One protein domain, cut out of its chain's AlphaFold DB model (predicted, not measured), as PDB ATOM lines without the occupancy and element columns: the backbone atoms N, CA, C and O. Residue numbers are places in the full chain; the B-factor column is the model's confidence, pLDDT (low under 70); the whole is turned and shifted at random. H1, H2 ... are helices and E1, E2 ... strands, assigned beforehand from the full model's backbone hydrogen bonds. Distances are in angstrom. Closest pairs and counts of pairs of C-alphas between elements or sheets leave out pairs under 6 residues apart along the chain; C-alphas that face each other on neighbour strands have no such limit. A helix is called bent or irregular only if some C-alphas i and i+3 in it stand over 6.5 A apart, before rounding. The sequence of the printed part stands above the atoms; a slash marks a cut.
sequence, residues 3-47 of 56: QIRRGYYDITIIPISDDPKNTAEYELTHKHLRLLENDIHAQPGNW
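This is residues 3 to 47 of the 56 residues of an uncharacterized protein of Bacteroidetes bacterium (UniProt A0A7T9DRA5). A small hairpin of two short strands, E1 and E2, lies at one end of a long, narrow U: one arm is the drawn-out stretch of residues 11 to 20, the turn is at residues 21 to 26, and the other arm is the single helix H1, which runs back toward the hairpin's end. The printed part has 45 residues, with two named strands and one named helix in the order E1, E2, H1, and the two strands are antiparallel neighbours. The class is mixed, helices and strands, with under half of the residues in named elements: 22 of the 45. The whole is only just loose, close to extended, with a radius of gyration of the C-alphas of 13.8 A. The C-alphas span 42 by 18 by 10 A, only just a rod.

The sheet is made of E1, residues 3 to 5, and E2, residues 8 to 10, which form a hairpin with a tight link of two residues. The strands are antiparallel, with 146 degrees between their N-to-C directions. The C-alphas of Gln 3 and Tyr 9 face each other at 4.6 A, and those of Arg 5 and Tyr 8 at 5.3 A. Across the pair, N of Tyr 8 and O of Arg 5 are within hydrogen-bond range at 2.9 A, and so are N of Ile 4 and O of Tyr 8 at 3.1 A. H1, residues 27 to 42, is apart from E1: no C-alpha of the one is within 8 A of the other. In H1 every O i to N i+4 pair is within hydrogen-bond range.

E1 begins at Gln 3, with its C-alpha at (-0.678, 43.951, -51.926), and is 5.6 A long from first to last C-alpha. E2 is 6.9 A long and ends at Asp 10, with its C-alpha at (4.789, 42.832, -48.807). H1 runs 22.7 A from the C-alpha of Glu 27 at (0.875, 26.170, -27.616) to that of Ala 42 at (-6.634, 43.134, -40.679), and is not bent.

The two C-alphas farthest apart are those of Arg 6 and Asn 22, at 42.0 A, while the first and last printed C-alphas, Gln 3 and Trp 47, are 13.0 A apart. The link from E2 to H1 is long, 16 residues from 11 to 26. Three stretches stand free: residues 4 to 10, of which 8 to 10 belong to E2; residues 21 to 26; and residues 40 to 45, of which 40 to 42 belong to H1. The printed part has no cut. The mean pLDDT of the printed part is 90.0, and no printed residue is under 70.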
ATOM      1  N   GLN A   3      -0.908  43.470 -50.565       86.44
ATOM      2  CA  GLN A   3      -0.678  43.951 -51.926       86.44
ATOM      3  C   GLN A   3      -0.489  45.469 -51.898       86.44
ATOM      4  O   GLN A   3      -1.419  46.207 -51.594       86.44
ATOM      5  N   ILE A   4       0.713  45.934 -52.237       88.06
ATOM      6  CA  ILE A   4       1.024  47.371 -52.273       88.06
ATOM      7  C   ILE A   4       0.648  47.960 -53.637       88.06
ATOM      8  O   ILE A   4       0.124  49.065 -53.733       88.06
ATOM      9  N   ARG A   5       0.907  47.209 -54.714       91.25
ATOM     10  CA  ARG A   5       0.513  47.531 -56.095       91.25
ATOM     11  C   ARG A   5       0.591  46.272 -56.958       91.25
ATOM     12  O   ARG A   5       1.138  45.256 -56.535       91.25
ATOM     13  N   ARG A   6       0.074  46.323 -58.189       92.12
ATOM     14  CA  ARG A   6       0.105  45.178 -59.117       92.12
ATOM     15  C   ARG A   6       1.534  44.642 -59.271       92.12
ATOM     16  O   ARG A   6       2.414  45.365 -59.726       92.12
ATOM     17  N   GLY A   7       1.741  43.378 -58.904       93.12
ATOM     18  CA  GLY A   7       3.042  42.700 -58.975       93.12
ATOM     19  C   GLY A   7       3.993  42.959 -57.800       93.12
ATOM     20  O   GLY A   7       5.085  42.408 -57.805       93.12
ATOM     21  N   TYR A   8       3.598  43.752 -56.797       92.75
ATOM     22  CA  TYR A   8       4.413  44.038 -55.614       92.75
ATOM     23  C   TYR A   8       3.640  43.681 -54.348       92.75
ATOM     24  O   TYR A   8       2.576  44.244 -54.067       92.75
ATOM     25  N   TYR A   9       4.211  42.760 -53.582       91.31
ATOM     26  CA  TYR A   9       3.627  42.249 -52.354       91.31
ATOM     27  C   TYR A   9       4.610  42.411 -51.210       91.31
ATOM     28  O   TYR A   9       5.800  42.148 -51.370       91.31
ATOM     29  N   ASP A  10       4.078  42.817 -50.070       91.06
ATOM     30  CA  ASP A  10       4.789  42.832 -48.807       91.06
ATOM     31  C   ASP A  10       4.446  41.568 -48.008       91.06
ATOM     32  O   ASP A  10       3.283  41.139 -47.930       91.06
ATOM     33  N   ILE A  11       5.479  40.934 -47.459       90.25
ATOM     34  CA  ILE A  11       5.369  39.713 -46.667       90.25
ATOM     35  C   ILE A  11       6.171  39.923 -45.391       90.25
ATOM     36  O   ILE A  11       7.383  40.110 -45.431       90.25
ATOM     37  N   THR A  12       5.487  39.840 -44.256       89.88
ATOM     38  CA  THR A  12       6.123  39.817 -42.941       89.88
ATOM     39  C   THR A  12       6.302  38.366 -42.503       89.88
ATOM     40  O   THR A  12       5.348  37.589 -42.526       89.88
ATOM     41  N   ILE A  13       7.521  37.994 -42.109       90.50
ATOM     42  CA  ILE A  13       7.830  36.679 -41.537       90.50
ATOM     43  C   ILE A  13       8.042  36.879 -40.040       90.50
ATOM     44  O   ILE A  13       8.903  37.658 -39.639       90.50
ATOM     45  N   ILE A  14       7.247  36.189 -39.225       89.06
ATOM     46  CA  ILE A  14       7.260  36.328 -37.766       89.06
ATOM     47  C   ILE A  14       7.638  34.973 -37.153       89.06
ATOM     48  O   ILE A  14       6.981  33.974 -37.468       89.06
ATOM     49  N   PRO A  15       8.671  34.899 -36.294       90.38
ATOM     50  CA  PRO A  15       8.976  33.676 -35.562       90.38
ATOM     51  C   PRO A  15       7.855  33.369 -34.558       90.38
ATOM     52  O   PRO A  15       7.450  34.224 -33.775       90.38
ATOM     53  N   ILE A  16       7.331  32.138 -34.585       87.38
ATOM     54  CA  ILE A  16       6.236  31.705 -33.694       87.38
ATOM     55  C   ILE A  16       6.769  31.313 -32.303       87.38
ATOM     56  O   ILE A  16       6.064  31.460 -31.302       87.38
ATOM     57  N   SER A  17       8.005  30.813 -32.228       88.62
ATOM     58  CA  SER A  17       8.720  30.541 -30.979       88.62
ATOM     59  C   SER A  17      10.222  30.453 -31.233       88.62
ATOM     60  O   SER A  17      10.632  29.883 -32.244       88.62
ATOM     61  N   ASP A  18      11.017  30.965 -30.295       86.56
ATOM     62  CA  ASP A  18      12.479  30.840 -30.295       86.56
ATOM     63  C   ASP A  18      12.950  29.505 -29.688       86.56
ATOM     64  O   ASP A  18      14.036  29.025 -30.005       86.56
ATOM     65  N   ASP A  19      12.113  28.869 -28.860       86.88
ATOM     66  CA  ASP A  19      12.383  27.563 -28.255       86.88
ATOM     67  C   ASP A  19      11.159  26.636 -28.375       86.88
ATOM     68  O   ASP A  19      10.355  26.504 -27.449       86.88
ATOM     69  N   PRO A  20      10.960  25.997 -29.540       82.44
ATOM     70  CA  PRO A  20       9.804  25.138 -29.784       82.44
ATOM     71  C   PRO A  20       9.843  23.815 -29.004       82.44
ATOM     72  O   PRO A  20       8.860  23.079 -29.023       82.44
ATOM     73  N   LYS A  21      10.962  23.466 -28.350       82.69
ATOM     74  CA  LYS A  21      11.083  22.218 -27.574       82.69
ATOM     75  C   LYS A  21      10.523  22.353 -26.160       82.69
ATOM     76  O   LYS A  21      10.106  21.351 -25.592       82.69
ATOM     77  N   ASN A  22      10.496  23.573 -25.627       87.44
ATOM     78  CA  ASN A  22      10.027  23.881 -24.275       87.44
ATOM     79  C   ASN A  22       8.633  24.531 -24.247       87.44
ATOM     80  O   ASN A  22       8.258  25.155 -23.257       87.44
ATOM     81  N   THR A  23       7.852  24.398 -25.320       87.00
ATOM     82  CA  THR A  23       6.461  24.870 -25.355       87.00
ATOM     83  C   THR A  23       5.483  23.809 -24.872       87.00
ATOM     84  O   THR A  23       5.692  22.615 -25.097       87.00
ATOM     85  N   ALA A  24       4.387  24.247 -24.253       88.31
ATOM     86  CA  ALA A  24       3.315  23.356 -23.833       88.31
ATOM     87  C   ALA A  24       2.626  22.692 -25.039       88.31
ATOM     88  O   ALA A  24       2.709  23.160 -26.182       88.31
ATOM     89  N   GLU A  25       1.907  21.599 -24.777       87.56
ATOM     90  CA  GLU A  25       1.129  20.905 -25.801       87.56
ATOM     91  C   GLU A  25       0.164  21.883 -26.499       87.56
ATOM     92  O   GLU A  25      -0.530  22.667 -25.854       87.56
ATOM     93  N   TYR A  26       0.171  21.877 -27.837       89.19
ATOM     94  CA  TYR A  26      -0.613  22.766 -28.711       89.19
ATOM     95  C   TYR A  26      -0.341  24.278 -28.614       89.19
ATOM     96  O   TYR A  26      -0.963  25.050 -29.348       89.19
ATOM     97  N   GLU A  27       0.613  24.737 -27.803       90.25
ATOM     98  CA  GLU A  27       0.875  26.170 -27.616       90.25
ATOM     99  C   GLU A  27       1.266  26.872 -28.927       90.25
ATOM    100  O   GLU A  27       0.746  27.943 -29.251       90.25
ATOM    101  N   LEU A  28       2.132  26.243 -29.727       90.50
ATOM    102  CA  LEU A  28       2.548  26.764 -31.034       90.50
ATOM    103  C   LEU A  28       1.369  26.867 -32.006       90.50
ATOM    104  O   LEU A  28       1.237  27.861 -32.720       90.50
ATOM    105  N   THR A  29       0.483  25.871 -31.999       92.06
ATOM    106  CA  THR A  29      -0.733  25.869 -32.819       92.06
ATOM    107  C   THR A  29      -1.655  27.012 -32.410       92.06
ATOM    108  O   THR A  29      -2.135  27.746 -33.270       92.06
ATOM    109  N   HIS A  30      -1.862  27.227 -31.109       92.75
ATOM    110  CA  HIS A  30      -2.664  28.347 -30.616       92.75
ATOM    111  C   HIS A  30      -2.052  29.705 -30.969       92.75
ATOM    112  O   HIS A  30      -2.778  30.599 -31.406       92.75
ATOM    113  N   LYS A  31      -0.730  29.863 -30.836       92.31
ATOM    114  CA  LYS A  31      -0.019  31.078 -31.268       92.31
ATOM    115  C   LYS A  31      -0.206  31.326 -32.764       92.31
ATOM    116  O   LYS A  31      -0.560  32.436 -33.153       92.31
ATOM    117  N   HIS A  32      -0.051  30.291 -33.587       92.81
ATOM    118  CA  HIS A  32      -0.283  30.379 -35.026       92.81
ATOM    119  C   HIS A  32      -1.724  30.788 -35.359       92.81
ATOM    120  O   HIS A  32      -1.931  31.675 -36.181       92.81
ATOM    121  N   LEU A  33      -2.719  30.187 -34.699       92.62
ATOM    122  CA  LEU A  33      -4.130  30.516 -34.910       92.62
ATOM    123  C   LEU A  33      -4.452  31.968 -34.538       92.62
ATOM    124  O   LEU A  33      -5.172  32.617 -35.286       92.62
ATOM    125  N   ARG A  34      -3.887  32.495 -33.443       93.12
ATOM    126  CA  ARG A  34      -4.061  33.905 -33.048       93.12
ATOM    127  C   ARG A  34      -3.453  34.872 -34.061       93.12
ATOM    128  O   ARG A  34      -4.069  35.877 -34.395       93.12
ATOM    129  N   LEU A  35      -2.250  34.572 -34.558       93.06
ATOM    130  CA  LEU A  35      -1.618  35.376 -35.611       93.06
ATOM    131  C   LEU A  35      -2.462  35.354 -36.888       93.06
ATOM    132  O   LEU A  35      -2.711  36.396 -37.483       93.06
ATOM    133  N   LEU A  36      -2.958  34.174 -37.262       91.75
ATOM    134  CA  LEU A  36      -3.818  34.015 -38.423       91.75
ATOM    135  C   LEU A  36      -5.138  34.788 -38.281       91.75
ATOM    136  O   LEU A  36      -5.568  35.440 -39.225       91.75
ATOM    137  N   GLU A  37      -5.784  34.712 -37.121       93.12
ATOM    138  CA  GLU A  37      -7.010  35.453 -36.824       93.12
ATOM    139  C   GLU A  37      -6.782  36.963 -36.963       93.12
ATOM    140  O   GLU A  37      -7.525  37.630 -37.684       93.12
ATOM    141  N   ASN A  38      -5.704  37.486 -36.374       93.00
ATOM    142  CA  ASN A  38      -5.327  38.893 -36.509       93.00
ATOM    143  C   ASN A  38      -5.106  39.301 -37.976       93.00
ATOM    144  O   ASN A  38      -5.597  40.350 -38.394       93.00
ATOM    145  N   ASP A  39      -4.428  38.467 -38.770       91.56
ATOM    146  CA  ASP A  39      -4.199  38.715 -40.199       91.56
ATOM    147  C   ASP A  39      -5.514  38.742 -40.998       91.56
ATOM    148  O   ASP A  39      -5.706  39.610 -41.854       91.56
ATOM    149  N   ILE A  40      -6.444  37.825 -40.707       92.19
ATOM    150  CA  ILE A  40      -7.771  37.792 -41.339       92.19
ATOM    151  C   ILE A  40      -8.577  39.039 -40.957       92.19
ATOM    152  O   ILE A  40      -9.223  39.629 -41.821       92.19
ATOM    153  N   HIS A  41      -8.537  39.469 -39.693       92.62
ATOM    154  CA  HIS A  41      -9.214  40.691 -39.252       92.62
ATOM    155  C   HIS A  41      -8.627  41.947 -39.896       92.62
ATOM    156  O   HIS A  41      -9.380  42.838 -40.292       92.62
ATOM    157  N   ALA A  42      -7.303  42.017 -40.029       91.88
ATOM    158  CA  ALA A  42      -6.634  43.134 -40.679       91.88
ATOM    159  C   ALA A  42      -6.952  43.187 -42.182       91.88
ATOM    160  O   ALA A  42      -7.154  44.272 -42.728       91.88
ATOM    161  N   GLN A  43      -6.983  42.032 -42.862       90.38
ATOM    162  CA  GLN A  43      -7.184  41.936 -44.312       90.38
ATOM    163  C   GLN A  43      -8.088  40.761 -44.699       90.38
ATOM    164  O   GLN A  43      -7.622  39.763 -45.259       90.38
ATOM    165  N   PRO A  44      -9.411  40.894 -44.502       89.94
ATOM    166  CA  PRO A  44     -10.343  39.798 -44.738       89.94
ATOM    167  C   PRO A  44     -10.358  39.358 -46.203       89.94
ATOM    168  O   PRO A  44     -10.513  38.175 -46.483       89.94
ATOM    169  N   GLY A  45     -10.140  40.267 -47.158       88.19
ATOM    170  CA  GLY A  45     -10.118  39.944 -48.590       88.19
ATOM    171  C   GLY A  45      -9.007  38.978 -49.018       88.19
ATOM    172  O   GLY A  45      -9.138  38.333 -50.054       88.19
ATOM    173  N   ASN A  46      -7.943  38.837 -48.221       87.62
ATOM    174  CA  ASN A  46      -6.841  37.918 -48.521       87.62
ATOM    175  C   ASN A  46      -7.106  36.493 -48.031       87.62
ATOM    176  O   ASN A  46      -6.377  35.568 -48.394       87.62
ATOM    177  N   TRP A  47      -8.122  36.303 -47.189       90.06
ATOM    178  CA  TRP A  47      -8.492  34.987 -46.706       90.06
ATOM    179  C   TRP A  47      -9.273  34.211 -47.769       90.06
ATOM    180  O   TRP A  47     -10.133  34.745 -48.471       90.06
TER     181      TRP A  47